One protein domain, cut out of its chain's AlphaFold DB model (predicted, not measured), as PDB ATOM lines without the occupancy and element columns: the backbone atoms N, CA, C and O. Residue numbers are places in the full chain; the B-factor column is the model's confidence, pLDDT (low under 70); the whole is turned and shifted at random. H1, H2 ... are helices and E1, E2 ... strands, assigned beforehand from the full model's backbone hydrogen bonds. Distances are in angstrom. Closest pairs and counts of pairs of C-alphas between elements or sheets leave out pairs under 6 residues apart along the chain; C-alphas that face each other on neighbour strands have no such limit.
ATOM      1  N   ALA A 413      46.768  34.187 -37.470       80.88
ATOM      2  CA  ALA A 413      45.535  34.808 -37.935       80.88
ATOM      3  C   ALA A 413      44.356  34.441 -37.023       80.88
ATOM      4  O   ALA A 413      44.222  33.294 -36.612       80.88
ATOM      5  N   ASN A 414      43.483  35.402 -36.722       86.81
ATOM      6  CA  ASN A 414      42.225  35.147 -35.997       86.81
ATOM      7  C   ASN A 414      40.986  35.148 -36.881       86.81
ATOM      8  O   ASN A 414      39.906  34.766 -36.431       86.81
ATOM      9  N   ARG A 415      41.153  35.545 -38.139       87.50
ATOM     10  CA  ARG A 415      40.135  35.474 -39.170       87.50
ATOM     11  C   ARG A 415      40.728  34.875 -40.430       87.50
ATOM     12  O   ARG A 415      41.913  35.068 -40.708       87.50
ATOM     13  N   ALA A 416      39.897  34.170 -41.185       88.62
ATOM     14  CA  ALA A 416      40.273  33.597 -42.465       88.62
ATOM     15  C   ALA A 416      39.161  33.777 -43.502       88.62
ATOM     16  O   ALA A 416      37.975  33.707 -43.168       88.62
ATOM     17  N   ARG A 417      39.560  33.970 -44.763       88.06
ATOM     18  CA  ARG A 417      38.664  33.909 -45.924       88.06
ATOM     19  C   ARG A 417      38.576  32.484 -46.457       88.06
ATOM     20  O   ARG A 417      39.607  31.827 -46.610       88.06
ATOM     21  N   TYR A 418      37.374  32.014 -46.769       90.62
ATOM     22  CA  TYR A 418      37.169  30.714 -47.406       90.62
ATOM     23  C   TYR A 418      35.820  30.675 -48.134       90.62
ATOM     24  O   TYR A 418      34.786  30.944 -47.531       90.62
ATOM     25  N   GLY A 419      35.814  30.371 -49.435       89.81
ATOM     26  CA  GLY A 419      34.582  30.313 -50.235       89.81
ATOM     27  C   GLY A 419      33.804  31.640 -50.313       89.81
ATOM     28  O   GLY A 419      32.580  31.620 -50.178       89.81
ATOM     29  N   GLY A 420      34.497  32.780 -50.474       86.00
ATOM     30  CA  GLY A 420      33.893  34.125 -50.575       86.00
ATOM     31  C   GLY A 420      33.305  34.673 -49.266       86.00
ATOM     32  O   GLY A 420      32.405  35.516 -49.271       86.00
ATOM     33  N   ARG A 421      33.748  34.127 -48.130       85.88
ATOM     34  CA  ARG A 421      33.208  34.392 -46.790       85.88
ATOM     35  C   ARG A 421      34.323  34.568 -45.780       85.88
ATOM     36  O   ARG A 421      35.405  34.005 -45.953       85.88
ATOM     37  N   VAL A 422      34.035  35.292 -44.702       86.00
ATOM     38  CA  VAL A 422      34.965  35.508 -43.589       86.00
ATOM     39  C   VAL A 422      34.508  34.744 -42.357       86.00
ATOM     40  O   VAL A 422      33.332  34.776 -41.980       86.00
ATOM     41  N   TYR A 423      35.472  34.105 -41.701       88.31
ATOM     42  CA  TYR A 423      35.261  33.375 -40.463       88.31
ATOM     43  C   TYR A 423      36.242  33.817 -39.388       88.31
ATOM     44  O   TYR A 423      37.397  34.102 -39.693       88.31
ATOM     45  N   ALA A 424      35.799  33.821 -38.135       89.38
ATOM     46  CA  ALA A 424      36.639  33.997 -36.957       89.38
ATOM     47  C   ALA A 424      36.954  32.655 -36.290       89.38
ATOM     48  O   ALA A 424      36.113  31.753 -36.256       89.38
ATOM     49  N   VAL A 425      38.154  32.549 -35.723       93.19
ATOM     50  CA  VAL A 425      38.597  31.394 -34.935       93.19
ATOM     51  C   VAL A 425      37.892  31.402 -33.579       93.19
ATOM     52  O   VAL A 425      37.947  32.389 -32.836       93.19
ATOM     53  N   LEU A 426      37.236  30.298 -33.240       91.25
ATOM     54  CA  LEU A 426      36.621  30.102 -31.932       91.25
ATOM     55  C   LEU A 426      37.681  29.831 -30.864       91.25
ATOM     56  O   LEU A 426      38.644  29.102 -31.101       91.25
ATOM     57  N   ILE A 427      37.501  30.418 -29.679       91.56
ATOM     58  CA  ILE A 427      38.413  30.186 -28.553       91.56
ATOM     59  C   ILE A 427      38.445  28.701 -28.173       91.56
ATOM     60  O   ILE A 427      37.405  28.043 -28.096       91.56
ATOM     61  N   GLY A 428      39.644  28.168 -27.955       91.50
ATOM     62  CA  GLY A 428      39.864  26.748 -27.680       91.50
ATOM     63  C   GLY A 428      39.811  25.844 -28.917       91.50
ATOM     64  O   GLY A 428      39.871  24.627 -28.765       91.50
ATOM     65  N   GLN A 429      39.659  26.395 -30.126       94.81
ATOM     66  CA  GLN A 429      39.642  25.647 -31.391       94.81
ATOM     67  C   GLN A 429      40.813  26.015 -32.313       94.81
ATOM     68  O   GLN A 429      40.803  25.662 -33.492       94.81
ATOM     69  N   GLU A 430      41.822  26.717 -31.800       93.94
ATOM     70  CA  GLU A 430      42.977  27.228 -32.546       93.94
ATOM     71  C   GLU A 430      43.732  26.119 -33.307       93.94
ATOM     72  O   GLU A 430      43.920  26.207 -34.525       93.94
ATOM     73  N   ASP A 431      44.084  25.032 -32.615       94.44
ATOM     74  CA  ASP A 431      44.795  23.888 -33.206       94.44
ATOM     75  C   ASP A 431      43.938  23.164 -34.251       94.44
ATOM     76  O   ASP A 431      44.409  22.783 -35.326       94.44
ATOM     77  N   TRP A 432      42.640  23.020 -33.969       96.56
ATOM     78  CA  TRP A 432      41.698  22.386 -34.888       96.56
ATOM     79  C   TRP A 432      41.546  23.205 -36.174       96.56
ATOM     80  O   TRP A 432      41.614  22.654 -37.273       96.56
ATOM     81  N   CYS A 433      41.425  24.531 -36.053       95.88
ATOM     82  CA  CYS A 433      41.332  25.464 -37.180       95.88
ATOM     83  C   CYS A 433      42.582  25.462 -38.067       95.88
ATOM     84  O   CYS A 433      42.493  25.752 -39.262       95.88
ATOM     85  N   SER A 434      43.735  25.100 -37.502       94.12
ATOM     86  CA  SER A 434      44.997  24.979 -38.236       94.12
ATOM     87  C   SER A 434      45.020  23.792 -39.200       94.12
ATOM     88  O   SER A 434      45.790  23.799 -40.153       94.12
ATOM     89  N   THR A 435      44.151  22.794 -39.020       95.94
ATOM     90  CA  THR A 435      44.086  21.601 -39.888       95.94
ATOM     91  C   THR A 435      42.739  21.407 -40.579       95.94
ATOM     92  O   THR A 435      42.657  20.664 -41.555       95.94
ATOM     93  N   ASN A 436      41.690  22.102 -40.132       97.12
ATOM     94  CA  ASN A 436      40.333  21.949 -40.644       97.12
ATOM     95  C   ASN A 436      39.796  23.281 -41.171       97.12
ATOM     96  O   ASN A 436      39.800  24.297 -40.471       97.12
ATOM     97  N   ALA A 437      39.316  23.262 -42.412       95.50
ATOM     98  CA  ALA A 437      38.837  24.451 -43.100       95.50
ATOM     99  C   ALA A 437      37.526  25.000 -42.502       95.50
ATOM    100  O   ALA A 437      36.745  24.263 -41.880       95.50
ATOM    101  N   PRO A 438      37.227  26.290 -42.732       95.69
ATOM    102  CA  PRO A 438      35.872  26.801 -42.587       95.69
ATOM    103  C   PRO A 438      34.883  26.059 -43.500       95.69
ATOM    104  O   PRO A 438      35.266  25.358 -44.432       95.69
ATOM    105  N   SER A 439      33.585  26.226 -43.251       93.81
ATOM    106  CA  SER A 439      32.528  25.533 -44.007       93.81
ATOM    107  C   SER A 439      32.456  25.933 -45.486       93.81
ATOM    108  O   SER A 439      31.989  25.147 -46.307       93.81
ATOM    109  N   GLY A 440      32.875  27.154 -45.830       90.56
ATOM    110  CA  GLY A 440      32.696  27.735 -47.165       90.56
ATOM    111  C   GLY A 440      31.248  28.134 -47.467       90.56
ATOM    112  O   GLY A 440      30.941  28.504 -48.595       90.56
ATOM    113  N   THR A 441      30.362  28.069 -46.472       90.38
ATOM    114  CA  THR A 441      28.941  28.434 -46.534       90.38
ATOM    115  C   THR A 441      28.589  29.421 -45.415       90.38
ATOM    116  O   THR A 441      29.416  29.700 -44.547       90.38
ATOM    117  N   ASP A 442      27.355  29.929 -45.368       85.69
ATOM    118  CA  ASP A 442      26.884  30.860 -44.318       85.69
ATOM    119  C   ASP A 442      26.731  30.182 -42.930       85.69
ATOM    120  O   ASP A 442      26.025  30.666 -42.046       85.69
ATOM    121  N   ALA A 443      27.369  29.025 -42.725       82.00
ATOM    122  CA  ALA A 443      27.297  28.225 -41.514       82.00
ATOM    123  C   ALA A 443      28.588  28.315 -40.692       82.00
ATOM    124  O   ALA A 443      29.699  28.197 -41.209       82.00
ATOM    125  N   THR A 444      28.429  28.429 -39.374       85.00
ATOM    126  CA  THR A 444      29.504  28.179 -38.402       85.00
ATOM    127  C   THR A 444      29.737  26.667 -38.268       85.00
ATOM    128  O   THR A 444      28.772  25.906 -38.268       85.00
ATOM    129  N   ASN A 445      30.991  26.230 -38.113       87.94
ATOM    130  CA  ASN A 445      31.339  24.843 -37.778       87.94
ATOM    131  C   ASN A 445      31.980  24.734 -36.376       87.94
ATOM    132  O   ASN A 445      31.842  25.642 -35.558       87.94
ATOM    133  N   GLN A 446      32.637  23.608 -36.079       90.38
ATOM    134  CA  GLN A 446      33.263  23.356 -34.777       90.38
ATOM    135  C   GLN A 446      34.238  24.466 -34.355       90.38
ATOM    136  O   GLN A 446      34.201  24.880 -33.198       90.38
ATOM    137  N   GLY A 447      35.098  24.925 -35.269       88.75
ATOM    138  CA  GLY A 447      36.170  25.879 -34.971       88.75
ATOM    139  C   GLY A 447      36.000  27.265 -35.586       88.75
ATOM    140  O   GLY A 447      36.564  28.230 -35.076       88.75
ATOM    141  N   TRP A 448      35.194  27.391 -36.639       92.62
ATOM    142  CA  TRP A 448      35.063  28.613 -37.428       92.62
ATOM    143  C   TRP A 448      33.683  29.235 -37.293       92.62
ATOM    144  O   TRP A 448      32.677  28.627 -37.667       92.62
ATOM    145  N   HIS A 449      33.636  30.481 -36.831       86.75
ATOM    146  CA  HIS A 449      32.418  31.273 -36.772       86.75
ATOM    147  C   HIS A 449      32.263  32.161 -37.993       86.75
ATOM    148  O   HIS A 449      33.107  33.011 -38.245       86.75
ATOM    149  N   TYR A 450      31.172  31.970 -38.728       84.81
ATOM    150  CA  TYR A 450      30.823  32.810 -39.867       84.81
ATOM    151  C   TYR A 450      30.515  34.241 -39.412       84.81
ATOM    152  O   TYR A 450      29.659  34.428 -38.550       84.81
ATOM    153  N   ILE A 451      31.214  35.220 -39.996       79.31
ATOM    154  CA  ILE A 451      31.003  36.653 -39.742       79.31
ATOM    155  C   ILE A 451      30.093  37.246 -40.817       79.31
ATOM    156  O   ILE A 451      29.126  37.933 -40.507       79.31
ATOM    157  N   GLY A 452      30.393  36.980 -42.088       79.19
ATOM    158  CA  GLY A 452      29.661  37.583 -43.190       79.19
ATOM    159  C   GLY A 452      30.267  37.291 -44.561       79.19
ATOM    160  O   GLY A 452      31.357  36.705 -44.660       79.19
ATOM    161  N   PRO A 453      29.556  37.694 -45.628       81.19
ATOM    162  CA  PRO A 453      30.076  37.622 -46.981       81.19
ATOM    163  C   PRO A 453      31.195  38.653 -47.141       81.19
ATOM    164  O   PRO A 453      31.106  39.764 -46.616       81.19
ATOM    165  N   MET A 454      32.244  38.314 -47.884       68.75
ATOM    166  CA  MET A 454      33.254  39.300 -48.260       68.75
ATOM    167  C   MET A 454      33.948  38.862 -49.542       68.75
ATOM    168  O   MET A 454      34.430  37.733 -49.625       68.75
ATOM    169  N   ALA A 455      33.992  39.752 -50.535       55.75
ATOM    170  CA  ALA A 455      34.774  39.525 -51.744       55.75
ATOM    171  C   ALA A 455      36.268  39.405 -51.390       55.75
ATOM    172  O   ALA A 455      36.749  40.039 -50.446       55.75
ATOM    173  N   ASP A 456      37.001  38.585 -52.144       54.06
ATOM    174  CA  ASP A 456      38.414  38.273 -51.894       54.06
ATOM    175  C   ASP A 456      39.368  39.486 -52.092       54.06
ATOM    176  O   ASP A 456      40.577  39.355 -51.884       54.06
ATOM    177  N   ASP A 457      38.852  40.677 -52.429       48.78
ATOM    178  CA  ASP A 457      39.604  41.828 -52.953       48.78
ATOM    179  C   ASP A 457      39.363  43.193 -52.260       48.78
ATOM    180  O   ASP A 457      39.803  44.220 -52.775       48.78
ATOM    181  N   GLN A 458      38.724  43.253 -51.085       50.94
ATOM    182  CA  GLN A 458      38.562  44.530 -50.369       50.94
ATOM    183  C   GLN A 458      39.928  45.053 -49.836       50.94
ATOM    184  O   GLN A 458      40.578  44.379 -49.037       50.94
ATOM    185  N   PRO A 459      40.404  46.256 -50.227       43.47
ATOM    186  CA  PRO A 459      41.772  46.713 -49.923       43.47
ATOM    187  C   PRO A 459      42.037  47.002 -48.439       43.47
ATOM    188  O   PRO A 459      43.186  47.044 -48.006       43.47
ATOM    189  N   TRP A 460      40.975  47.229 -47.663       48.72
ATOM    190  CA  TRP A 460      41.050  47.682 -46.271       48.72
ATOM    191  C   TRP A 460      40.971  46.533 -45.250       48.72
ATOM    192  O   TRP A 460      41.098  46.782 -44.054       48.72
ATOM    193  N   ASN A 461      40.804  45.273 -45.690       55.44
ATOM    194  CA  ASN A 461      40.784  44.103 -44.809       55.44
ATOM    195  C   ASN A 461      41.899  43.096 -45.170       55.44
ATOM    196  O   ASN A 461      41.760  42.223 -46.020       55.44
ATOM    197  N   ASN A 462      43.034  43.148 -44.476       62.12
ATOM    198  CA  ASN A 462      44.132  42.191 -44.690       62.12
ATOM    199  C   ASN A 462      43.840  40.799 -44.067       62.12
ATOM    200  O   ASN A 462      44.639  40.247 -43.308       62.12
ATOM    201  N   ILE A 463      42.659  40.232 -44.336       77.94
ATOM    202  CA  ILE A 463      42.250  38.908 -43.857       77.94
ATOM    203  C   ILE A 463      42.821  37.864 -44.813       77.94
ATOM    204  O   ILE A 463      42.478  37.820 -45.991       77.94
ATOM    205  N   ARG A 464      43.697  36.991 -44.316       79.12
ATOM    206  CA  ARG A 464      44.327  35.957 -45.148       79.12
ATOM    207  C   ARG A 464      43.305  34.890 -45.565       79.12
ATOM    208  O   ARG A 464      42.362  34.599 -44.832       79.12
ATOM    209  N   GLY A 465      43.502  34.284 -46.736       84.88
ATOM    210  CA  GLY A 465      42.793  33.049 -47.092       84.88
ATOM    211  C   GLY A 465      43.118  31.928 -46.105       84.88
ATOM    212  O   GLY A 465      44.201  31.924 -45.513       84.88
ATOM    213  N   TRP A 466      42.189  30.997 -45.897       90.69
ATOM    214  CA  TRP A 466      42.484  29.817 -45.095       90.69
ATOM    215  C   TRP A 466      43.523  28.938 -45.795       90.69
ATOM    216  O   TRP A 466      43.385  28.637 -46.981       90.69
ATOM    217  N   VAL A 467      44.550  28.520 -45.058       90.25
ATOM    218  CA  VAL A 467      45.610  27.636 -45.550       90.25
ATOM    219  C   VAL A 467      45.848  26.545 -44.513       90.25
ATOM    220  O   VAL A 467      46.183  26.834 -43.364       90.25
ATOM    221  N   SER A 468      45.706  25.288 -44.931       93.44
ATOM    222  CA  SER A 468      45.987  24.127 -44.083       93.44
ATOM    223  C   SER A 468      47.420  24.166 -43.541       93.44
ATOM    224  O   SER A 468      48.361  24.476 -44.272       93.44
ATOM    225  N   GLY A 469      47.584  23.869 -42.255       89.81
ATOM    226  CA  GLY A 469      48.859  23.910 -41.539       89.81
ATOM    227  C   GLY A 469      49.312  25.307 -41.105       89.81
ATOM    228  O   GLY A 469      50.345  25.422 -40.449       89.81
ATOM    229  N   SER A 470      48.575  26.372 -41.443       88.56
ATOM    230  CA  SER A 470      48.892  27.720 -40.953       88.56
ATOM    231  C   SER A 470      48.492  27.903 -39.495       88.56
ATOM    232  O   SER A 470      47.508  27.332 -39.037       88.56
ATOM    233  N   ALA A 471      49.233  28.752 -38.780       87.25
ATOM    234  CA  ALA A 471      48.921  29.096 -37.401       87.25
ATOM    235  C   ALA A 471      47.695  30.021 -37.322       87.25
ATOM    236  O   ALA A 471      47.701  31.145 -37.847       87.25
ATOM    237  N   TYR A 472      46.673  29.565 -36.603       89.38
ATOM    238  CA  TYR A 472      45.488  30.344 -36.260       89.38
ATOM    239  C   TYR A 472      45.381  30.540 -34.751       89.38
ATOM    240  O   TYR A 472      45.824  29.704 -33.971       89.38
ATOM    241  N   ARG A 473      44.790  31.659 -34.328       91.12
ATOM    242  CA  ARG A 473      44.503  31.938 -32.916       91.12
ATOM    243  C   ARG A 473      43.162  32.621 -32.749       91.12
ATOM    244  O   ARG A 473      42.781  33.401 -33.606       91.12
TER     245      ARG A 473
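What this domain is: This is residues 413 to 473 of the 696 residues of the protein "Pectate_lyase_3 domain-containing protein" of Sphingomonas kaistensis (UniProt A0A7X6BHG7). This domain has little regular structure: a small antiparallel sheet, E1 - E2 - E3, has the short helix H1 at the end where E2 stops and E3 starts, and long loops make up much of the rest. The printed part has 61 residues, 20 in named elements, in the order E1, E2, H1, E3; the class is mixed. It is compact, with a radius of gyration of the C-alphas of 10.4 A, and spans 29 by 21 by 17 A.

Where its parts are: Find C-alpha 415 at (40.135, 35.474, -39.170), where E1, residues 415 to 417, begins. E2, residues 421 to 425, runs 13.4 A. E3, residues 448 to 453, runs 14.0 A to C-alpha 453 at (30.076, 37.622, -46.981). H1, residues 430 to 435, runs 9.3 A.

How they stand to each other: Hairpin E1 and E2 is antiparallel at 153 degrees; N 416 and O 423, 2.9 A apart, are within hydrogen-bond range. E2 and E3 are antiparallel at 151 degrees, with N 424 and O 449 at 2.8 A. H1 only grazes the sheet, with residues 430 to 434; its closest C-alphas to E2 are Cys 433 and Val 425, 6.9 A. In H1, 1 of 2 O i to N i+4 pairs is within range.

The domain as a whole: The printed part has no cut. The farthest C-alphas, Gly 428 and Pro 459, are 29.9 A apart. The link H1 to E3 is long; residues 454 to 473 hold no named element, and 454 to 462 have pLDDT under 70.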